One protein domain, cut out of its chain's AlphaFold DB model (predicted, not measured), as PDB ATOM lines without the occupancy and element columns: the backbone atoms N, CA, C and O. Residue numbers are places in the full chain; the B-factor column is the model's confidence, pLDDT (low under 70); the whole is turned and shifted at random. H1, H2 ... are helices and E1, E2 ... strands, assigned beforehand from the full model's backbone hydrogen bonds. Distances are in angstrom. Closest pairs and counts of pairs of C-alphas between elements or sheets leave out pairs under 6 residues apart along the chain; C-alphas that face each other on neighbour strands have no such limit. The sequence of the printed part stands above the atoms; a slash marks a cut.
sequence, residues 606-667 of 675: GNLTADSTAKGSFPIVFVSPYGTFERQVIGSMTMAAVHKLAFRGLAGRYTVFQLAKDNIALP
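AT A GLANCE: This is residues 606 to 667 of the 675 residues of the protein "U-box domain-containing protein" of Friedmanniomyces simplex (UniProt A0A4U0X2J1). A long two-stranded hairpin, E1 and E2, has one helix, H1, over one of its faces, and a small second hairpin, E3 and E4, sits off to the side, near the first residues of H1. H1 and E2 have their centres nearest to the mean of the C-alphas, while E4 and E3 have theirs farthest from it. The printed part has 62 residues, with one named helix and four named strands in the order E1, E2, H1, E3, E4; the two sheets, E1 - E2 and E3 - E4, are both antiparallel, and the class is mixed, helices and strands. The whole is compact, with a radius of gyration of the C-alphas of 11.6 A and spans of 31 by 24 by 18 A.

HOW THE PARTS SIT: The printed part begins with residues 606 to 616, which hold no named element. E1, residues 617 to 624, and E2, residues 627 to 634, form a hairpin with a tight link of 2 residues. They are antiparallel neighbours, with 156 degrees between their directions. N 620 and O 631 are within hydrogen-bond range at 2.9 A, as are N 629 and O 622 at 3.0 A. H1, residues 639 to 649, follows over a tight link of 4 residues. Its closest C-alphas to E2 are those of Gly 649 and Phe 629, 6.9 A apart. Its closest to E1 are those of Ala 646 and Phe 622, also 6.9 A apart. In H1 every O i to N i+4 pair is within hydrogen-bond range. E3, residues 659 to 661, and E4, residues 664 to 666, form the second hairpin, antiparallel at 138 degrees. N 661 and O 664 are within hydrogen-bond range at 2.9 A, and N 666 and O 659 at 2.8 A. The closest C-alphas of H1 and E3 are those of His 643 and Leu 659, 7.3 A apart; those of H1 and E4 are Met 639 and Leu 666, 7.7 A apart. E1 and E3 are near each other, with 5 pairs of C-alphas within 10 A. E4 is apart from E1, and E2 is apart from both E3 and E4.

IN THESE COORDINATES: E1 begins at C-alpha 617, (-18.752, -5.181, -22.910), and is 22.5 A long; E2 is 22.8 A long. H1 begins at C-alpha 639, (-22.261, -7.962, -8.255), and is 15.3 A long. E3 is 7.1 A long and E4 6.5 A, ending at C-alpha 666, (-26.066, -2.196, -4.875).

THE WHOLE: The C-alphas of Thr 613 and Val 656, 32.8 A apart, are the two farthest apart. The printed part has no cut. The link from H1 to E3, 9 residues, is short, and no link is long. The mean pLDDT of the printed part is 80.6, and residues 662 to 664 are under 70.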
ATOM      1  N   GLY A 606      -7.026  -6.890 -13.520       84.25
ATOM      2  CA  GLY A 606      -6.430  -8.128 -14.014       84.25
ATOM      3  C   GLY A 606      -7.400  -8.936 -14.876       84.25
ATOM      4  O   GLY A 606      -7.979  -8.440 -15.831       84.25
ATOM      5  N   ASN A 607      -7.640 -10.189 -14.498       80.19
ATOM      6  CA  ASN A 607      -8.548 -11.100 -15.201       80.19
ATOM      7  C   ASN A 607     -10.054 -10.810 -15.015       80.19
ATOM      8  O   ASN A 607     -10.874 -11.585 -15.502       80.19
ATOM      9  N   LEU A 608     -10.431  -9.774 -14.257       81.69
ATOM     10  CA  LEU A 608     -11.838  -9.417 -14.027       81.69
ATOM     11  C   LEU A 608     -12.372  -8.404 -15.043       81.69
ATOM     12  O   LEU A 608     -13.584  -8.238 -15.129       81.69
ATOM     13  N   THR A 609     -11.502  -7.704 -15.769       82.00
ATOM     14  CA  THR A 609     -11.923  -6.766 -16.813       82.00
ATOM     15  C   THR A 609     -12.207  -7.499 -18.113       82.00
ATOM     16  O   THR A 609     -11.542  -8.477 -18.447       82.00
ATOM     17  N   ALA A 610     -13.192  -7.009 -18.854       75.56
ATOM     18  CA  ALA A 610     -13.513  -7.520 -20.173       75.56
ATOM     19  C   ALA A 610     -12.615  -6.912 -21.253       75.56
ATOM     20  O   ALA A 610     -12.239  -5.742 -21.165       75.56
ATOM     21  N   ASP A 611     -12.343  -7.682 -22.307       74.50
ATOM     22  CA  ASP A 611     -11.777  -7.121 -23.532       74.50
ATOM     23  C   ASP A 611     -12.775  -6.139 -24.147       74.50
ATOM     24  O   ASP A 611     -13.960  -6.445 -24.302       74.50
ATOM     25  N   SER A 612     -12.289  -4.970 -24.563       71.75
ATOM     26  CA  SER A 612     -13.110  -3.914 -25.173       71.75
ATOM     27  C   SER A 612     -13.845  -4.363 -26.445       71.75
ATOM     28  O   SER A 612     -14.821  -3.739 -26.853       71.75
ATOM     29  N   THR A 613     -13.401  -5.458 -27.066       73.56
ATOM     30  CA  THR A 613     -13.993  -6.071 -28.263       73.56
ATOM     31  C   THR A 613     -15.013  -7.172 -27.948       73.56
ATOM     32  O   THR A 613     -15.654  -7.693 -28.865       73.56
ATOM     33  N   ALA A 614     -15.197  -7.537 -26.674       75.12
ATOM     34  CA  ALA A 614     -16.127  -8.582 -26.264       75.12
ATOM     35  C   ALA A 614     -17.590  -8.132 -26.428       75.12
ATOM     36  O   ALA A 614     -17.998  -7.035 -26.038       75.12
ATOM     37  N   LYS A 615     -18.420  -9.013 -26.996       72.56
ATOM     38  CA  LYS A 615     -19.843  -8.744 -27.237       72.56
ATOM     39  C   LYS A 615     -20.579  -8.555 -25.903       72.56
ATOM     40  O   LYS A 615     -20.673  -9.494 -25.119       72.56
ATOM     41  N   GLY A 616     -21.128  -7.360 -25.675       71.75
ATOM     42  CA  GLY A 616     -21.792  -6.997 -24.414       71.75
ATOM     43  C   GLY A 616     -20.867  -6.381 -23.357       71.75
ATOM     44  O   GLY A 616     -21.291  -6.260 -22.207       71.75
ATOM     45  N   SER A 617     -19.636  -6.008 -23.736       81.19
ATOM     46  CA  SER A 617     -18.752  -5.181 -22.910       81.19
ATOM     47  C   SER A 617     -19.185  -3.715 -22.930       81.19
ATOM     48  O   SER A 617     -19.571  -3.191 -23.978       81.19
ATOM     49  N   PHE A 618     -19.098  -3.047 -21.787       81.69
ATOM     50  CA  PHE A 618     -19.293  -1.607 -21.648       81.69
ATOM     51  C   PHE A 618     -18.462  -1.061 -20.477       81.69
ATOM     52  O   PHE A 618     -18.131  -1.807 -19.550       81.69
ATOM     53  N   PRO A 619     -18.119   0.237 -20.487       83.81
ATOM     54  CA  PRO A 619     -17.404   0.856 -19.380       83.81
ATOM     55  C   PRO A 619     -18.324   1.152 -18.190       83.81
ATOM     56  O   PRO A 619     -19.425   1.679 -18.353       83.81
ATOM     57  N   ILE A 620     -17.835   0.890 -16.978       84.81
ATOM     58  CA  ILE A 620     -18.357   1.466 -15.734       84.81
ATOM     59  C   ILE A 620     -17.338   2.464 -15.198       84.81
ATOM     60  O   ILE A 620     -16.161   2.139 -15.028       84.81
ATOM     61  N   VAL A 621     -17.816   3.667 -14.886       86.06
ATOM     62  CA  VAL A 621     -17.043   4.702 -14.200       86.06
ATOM     63  C   VAL A 621     -17.357   4.631 -12.709       86.06
ATOM     64  O   VAL A 621     -18.485   4.881 -12.290       86.06
ATOM     65  N   PHE A 622     -16.356   4.289 -11.904       85.69
ATOM     66  CA  PHE A 622     -16.446   4.307 -10.450       85.69
ATOM     67  C   PHE A 622     -16.043   5.682  -9.944       85.69
ATOM     68  O   PHE A 622     -14.937   6.142 -10.222       85.69
ATOM     69  N   VAL A 623     -16.931   6.321  -9.187       79.19
ATOM     70  CA  VAL A 623     -16.701   7.643  -8.597       79.19
ATOM     71  C   VAL A 623     -16.589   7.489  -7.086       79.19
ATOM     72  O   VAL A 623     -17.451   6.887  -6.449       79.19
ATOM     73  N   SER A 624     -15.524   8.036  -6.508       81.81
ATOM     74  CA  SER A 624     -15.315   8.093  -5.062       81.81
ATOM     75  C   SER A 624     -14.739   9.454  -4.658       81.81
ATOM     76  O   SER A 624     -14.146  10.132  -5.500       81.81
ATOM     77  N   PRO A 625     -14.808   9.843  -3.371       74.81
ATOM     78  CA  PRO A 625     -14.131  11.049  -2.879       74.81
ATOM     79  C   PRO A 625     -12.612  11.053  -3.113       74.81
ATOM     80  O   PRO A 625     -11.989  12.109  -3.113       74.81
ATOM     81  N   TYR A 626     -12.010   9.877  -3.320       71.19
ATOM     82  CA  TYR A 626     -10.567   9.698  -3.497       71.19
ATOM     83  C   TYR A 626     -10.138   9.620  -4.967       71.19
ATOM     84  O   TYR A 626      -8.957   9.422  -5.247       71.19
ATOM     85  N   GLY A 627     -11.086   9.751  -5.898       74.75
ATOM     86  CA  GLY A 627     -10.832   9.726  -7.331       74.75
ATOM     87  C   GLY A 627     -11.847   8.904  -8.115       74.75
ATOM     88  O   GLY A 627     -12.695   8.200  -7.553       74.75
ATOM     89  N   THR A 628     -11.709   8.994  -9.433       82.62
ATOM     90  CA  THR A 628     -12.563   8.332 -10.418       82.62
ATOM     91  C   THR A 628     -11.719   7.403 -11.280       82.62
ATOM     92  O   THR A 628     -10.628   7.785 -11.704       82.62
ATOM     93  N   PHE A 629     -12.209   6.197 -11.557       86.44
ATOM     94  CA  PHE A 629     -11.553   5.257 -12.467       86.44
ATOM     95  C   PHE A 629     -12.576   4.473 -13.289       86.44
ATOM     96  O   PHE A 629     -13.694   4.217 -12.845       86.44
ATOM     97  N   GLU A 630     -12.185   4.080 -14.498       86.94
ATOM     98  CA  GLU A 630     -13.036   3.354 -15.442       86.94
ATOM     99  C   GLU A 630     -12.613   1.883 -15.538       86.94
ATOM    100  O   GLU A 630     -11.419   1.571 -15.517       86.94
ATOM    101  N   ARG A 631     -13.578   0.962 -15.643       88.31
ATOM    102  CA  ARG A 631     -13.324  -0.459 -15.928       88.31
ATOM    103  C   ARG A 631     -14.272  -0.975 -17.000       88.31
ATOM    104  O   ARG A 631     -15.470  -0.710 -16.949       88.31
ATOM    105  N   GLN A 632     -13.733  -1.762 -17.926       86.31
ATOM    106  CA  GLN A 632     -14.523  -2.512 -18.900       86.31
ATOM    107  C   GLN A 632     -15.123  -3.752 -18.234       86.31
ATOM    108  O   GLN A 632     -14.397  -4.558 -17.644       86.31
ATOM    109  N   VAL A 633     -16.444  -3.901 -18.321       85.25
ATOM    110  CA  VAL A 633     -17.208  -5.003 -17.717       85.25
ATOM    111  C   VAL A 633     -18.149  -5.631 -18.740       85.25
ATOM    112  O   VAL A 633     -18.530  -4.982 -19.707       85.25
ATOM    113  N   ILE A 634     -18.582  -6.873 -18.509       82.19
ATOM    114  CA  ILE A 634     -19.631  -7.530 -19.306       82.19
ATOM    115  C   ILE A 634     -20.911  -7.615 -18.475       82.19
ATOM    116  O   ILE A 634     -20.857  -7.922 -17.285       82.19
ATOM    117  N   GLY A 635     -22.074  -7.421 -19.104       72.81
ATOM    118  CA  GLY A 635     -23.377  -7.430 -18.417       72.81
ATOM    119  C   GLY A 635     -23.697  -8.701 -17.609       72.81
ATOM    120  O   GLY A 635     -24.483  -8.640 -16.670       72.81
ATOM    121  N   SER A 636     -23.062  -9.836 -17.923       76.31
ATOM    122  CA  SER A 636     -23.208 -11.117 -17.216       76.31
ATOM    123  C   SER A 636     -22.335 -11.265 -15.961       76.31
ATOM    124  O   SER A 636     -22.419 -12.291 -15.285       76.31
ATOM    125  N   MET A 637     -21.487 -10.285 -15.631       80.94
ATOM    126  CA  MET A 637     -20.677 -10.316 -14.409       80.94
ATOM    127  C   MET A 637     -21.551 -10.192 -13.153       80.94
ATOM    128  O   MET A 637     -22.560  -9.490 -13.146       80.94
ATOM    129  N   THR A 638     -21.142 -10.858 -12.071       84.88
ATOM    130  CA  THR A 638     -21.849 -10.812 -10.782       84.88
ATOM    131  C   THR A 638     -21.569  -9.513 -10.028       84.88
ATOM    132  O   THR A 638     -20.492  -8.923 -10.156       84.88
ATOM    133  N   MET A 639     -22.490  -9.104  -9.151       82.69
ATOM    134  CA  MET A 639     -22.261  -7.962  -8.255       82.69
ATOM    135  C   MET A 639     -21.023  -8.112  -7.372       82.69
ATOM    136  O   MET A 639     -20.302  -7.135  -7.177       82.69
ATOM    137  N   ALA A 640     -20.700  -9.322  -6.917       83.94
ATOM    138  CA  ALA A 640     -19.460  -9.575  -6.185       83.94
ATOM    139  C   ALA A 640     -18.205  -9.246  -7.021       83.94
ATOM    140  O   ALA A 640     -17.240  -8.692  -6.492       83.94
ATOM    141  N   ALA A 641     -18.218  -9.530  -8.330       84.38
ATOM    142  CA  ALA A 641     -17.116  -9.189  -9.230       84.38
ATOM    143  C   ALA A 641     -16.996  -7.671  -9.452       84.38
ATOM    144  O   ALA A 641     -15.884  -7.147  -9.470       84.38
ATOM    145  N   VAL A 642     -18.122  -6.954  -9.539       85.25
ATOM    146  CA  VAL A 642     -18.145  -5.483  -9.637       85.25
ATOM    147  C   VAL A 642     -17.608  -4.831  -8.361       85.25
ATOM    148  O   VAL A 642     -16.772  -3.932  -8.436       85.25
ATOM    149  N   HIS A 643     -18.000  -5.326  -7.184       88.50
ATOM    150  CA  HIS A 643     -17.435  -4.865  -5.914       88.50
ATOM    151  C   HIS A 643     -15.931  -5.159  -5.838       88.50
ATOM    152  O   HIS A 643     -15.154  -4.316  -5.403       88.50
ATOM    153  N   LYS A 644     -15.482  -6.316  -6.334       89.50
ATOM    154  CA  LYS A 644     -14.054  -6.657  -6.377       89.50
ATOM    155  C   LYS A 644     -13.261  -5.741  -7.316       89.50
ATOM    156  O   LYS A 644     -12.146  -5.355  -6.975       89.50
ATOM    157  N   LEU A 645     -13.831  -5.356  -8.461       89.38
ATOM    158  CA  LEU A 645     -13.248  -4.352  -9.360       89.38
ATOM    159  C   LEU A 645     -13.142  -2.980  -8.685       89.38
ATOM    160  O   LEU A 645     -12.096  -2.341  -8.782       89.38
ATOM    161  N   ALA A 646     -14.180  -2.562  -7.957       89.25
ATOM    162  CA  ALA A 646     -14.157  -1.315  -7.199       89.25
ATOM    163  C   ALA A 646     -13.069  -1.332  -6.110       89.25
ATOM    164  O   ALA A 646     -12.263  -0.409  -6.016       89.25
ATOM    165  N   PHE A 647     -12.984  -2.421  -5.340       89.69
ATOM    166  CA  PHE A 647     -11.962  -2.607  -4.308       89.69
ATOM    167  C   PHE A 647     -10.535  -2.574  -4.880       89.69
ATOM    168  O   PHE A 647      -9.650  -1.928  -4.312       89.69
ATOM    169  N   ARG A 648     -10.316  -3.233  -6.028       90.75
ATOM    170  CA  ARG A 648      -9.034  -3.229  -6.751       90.75
ATOM    171  C   ARG A 648      -8.658  -1.839  -7.253       90.75
ATOM    172  O   ARG A 648      -7.534  -1.409  -7.016       90.75
ATOM    173  N   GLY A 649      -9.595  -1.106  -7.859       86.75
ATOM    174  CA  GLY A 649      -9.355   0.266  -8.320       86.75
ATOM    175  C   GLY A 649      -9.084   1.255  -7.179       86.75
ATOM    176  O   GLY A 649      -8.262   2.156  -7.320       86.75
ATOM    177  N   LEU A 650      -9.664   1.017  -5.998       87.50
ATOM    178  CA  LEU A 650      -9.328   1.722  -4.751       87.50
ATOM    179  C   LEU A 650      -8.032   1.207  -4.087       87.50
ATOM    180  O   LEU A 650      -7.685   1.617  -2.976       87.50
ATOM    181  N   ALA A 651      -7.309   0.308  -4.764       87.44
ATOM    182  CA  ALA A 651      -6.055  -0.315  -4.356       87.44
ATOM    183  C   ALA A 651      -6.078  -0.982  -2.978       87.44
ATOM    184  O   ALA A 651      -5.103  -0.927  -2.227       87.44
ATOM    185  N   GLY A 652      -7.209  -1.602  -2.644       82.56
ATOM    186  CA  GLY A 652      -7.356  -2.407  -1.440       82.56
ATOM    187  C   GLY A 652      -7.359  -1.627  -0.122       82.56
ATOM    188  O   GLY A 652      -7.121  -2.217   0.927       82.56
ATOM    189  N   ARG A 653      -7.597  -0.307  -0.158       79.62
ATOM    190  CA  ARG A 653      -7.552   0.566   1.032       79.62
ATOM    191  C   ARG A 653      -8.793   0.478   1.919       79.62
ATOM    192  O   ARG A 653      -8.679   0.628   3.129       79.62
ATOM    193  N   TYR A 654      -9.962   0.251   1.324       80.81
ATOM    194  CA  TYR A 654     -11.247   0.302   2.025       80.81
ATOM    195  C   TYR A 654     -11.915  -1.068   1.982       80.81
ATOM    196  O   TYR A 654     -12.432  -1.479   0.949       80.81
ATOM    197  N   THR A 655     -11.889  -1.787   3.102       79.88
ATOM    198  CA  THR A 655     -12.553  -3.096   3.244       79.88
ATOM    199  C   THR A 655     -14.053  -2.967   3.534       79.88
ATOM    200  O   THR A 655     -14.792  -3.943   3.407       79.88
ATOM    201  N   VAL A 656     -14.511  -1.758   3.873       82.06
ATOM    202  CA  VAL A 656     -15.917  -1.407   4.103       82.06
ATOM    203  C   VAL A 656     -16.294  -0.278   3.144       82.06
ATOM    204  O   VAL A 656     -15.817   0.846   3.287       82.06
ATOM    205  N   PHE A 657     -17.111  -0.584   2.136       83.62
ATOM    206  CA  PHE A 657     -17.670   0.398   1.203       83.62
ATOM    207  C   PHE A 657     -18.978  -0.122   0.592       83.62
ATOM    208  O   PHE A 657     -19.223  -1.328   0.564       83.62
ATOM    209  N   GLN A 658     -19.800   0.793   0.075       83.56
ATOM    210  CA  GLN A 658     -21.047   0.490  -0.624       83.56
ATOM    211  C   GLN A 658     -21.009   1.097  -2.026       83.56
ATOM    212  O   GLN A 658     -20.613   2.249  -2.197       83.56
ATOM    213  N   LEU A 659     -21.425   0.325  -3.030       81.31
ATOM    214  CA  LEU A 659     -21.676   0.856  -4.366       81.31
ATOM    215  C   LEU A 659     -23.121   1.342  -4.449       81.31
ATOM    216  O   LEU A 659     -24.024   0.679  -3.944       81.31
ATOM    217  N   ALA A 660     -23.345   2.478  -5.100       78.50
ATOM    218  CA  ALA A 660     -24.679   3.007  -5.335       78.50
ATOM    219  C   ALA A 660     -24.802   3.558  -6.756       78.50
ATOM    220  O   ALA A 660     -23.847   4.103  -7.309       78.50
ATOM    221  N   LYS A 661     -25.996   3.426  -7.333       74.38
ATOM    222  CA  LYS A 661     -26.377   4.027  -8.613       74.38
ATOM    223  C   LYS A 661     -27.703   4.747  -8.415       74.38
ATOM    224  O   LYS A 661     -28.632   4.150  -7.887       74.38
ATOM    225  N   ASP A 662     -27.785   6.018  -8.805       68.56
ATOM    226  CA  ASP A 662     -28.992   6.845  -8.642       68.56
ATOM    227  C   ASP A 662     -29.511   6.865  -7.184       68.56
ATOM    228  O   ASP A 662     -30.710   6.795  -6.933       68.56
ATOM    229  N   ASN A 663     -28.585   6.921  -6.213       59.66
ATOM    230  CA  ASN A 663     -28.826   6.813  -4.762       59.66
ATOM    231  C   ASN A 663     -29.419   5.475  -4.280       59.66
ATOM    232  O   ASN A 663     -29.819   5.357  -3.123       59.66
ATOM    233  N   ILE A 664     -29.427   4.446  -5.127       65.50
ATOM    234  CA  ILE A 664     -29.851   3.092  -4.769       65.50
ATOM    235  C   ILE A 664     -28.609   2.241  -4.504       65.50
ATOM    236  O   ILE A 664     -27.747   2.088  -5.372       65.50
ATOM    237  N   ALA A 665     -28.524   1.678  -3.300       74.06
ATOM    238  CA  ALA A 665     -27.446   0.787  -2.898       74.06
ATOM    239  C   ALA A 665     -27.455  -0.529  -3.693       74.06
ATOM    240  O   ALA A 665     -28.482  -1.198  -3.810       74.06
ATOM    241  N   LEU A 666     -26.283  -0.935  -4.178       72.25
ATOM    242  CA  LEU A 666     -26.066  -2.196  -4.875       72.25
ATOM    243  C   LEU A 666     -25.574  -3.256  -3.874       72.25
ATOM    244  O   LEU A 666     -24.526  -3.069  -3.253       72.25
ATOM    245  N   PRO A 667     -26.293  -4.377  -3.683       72.88
ATOM    246  CA  PRO A 667     -25.906  -5.398  -2.717       72.88
ATOM    247  C   PRO A 667     -24.725  -6.238  -3.222       72.88
ATOM    248  O   PRO A 667     -24.723  -6.722  -4.352       72.88
TER     249      PRO A 667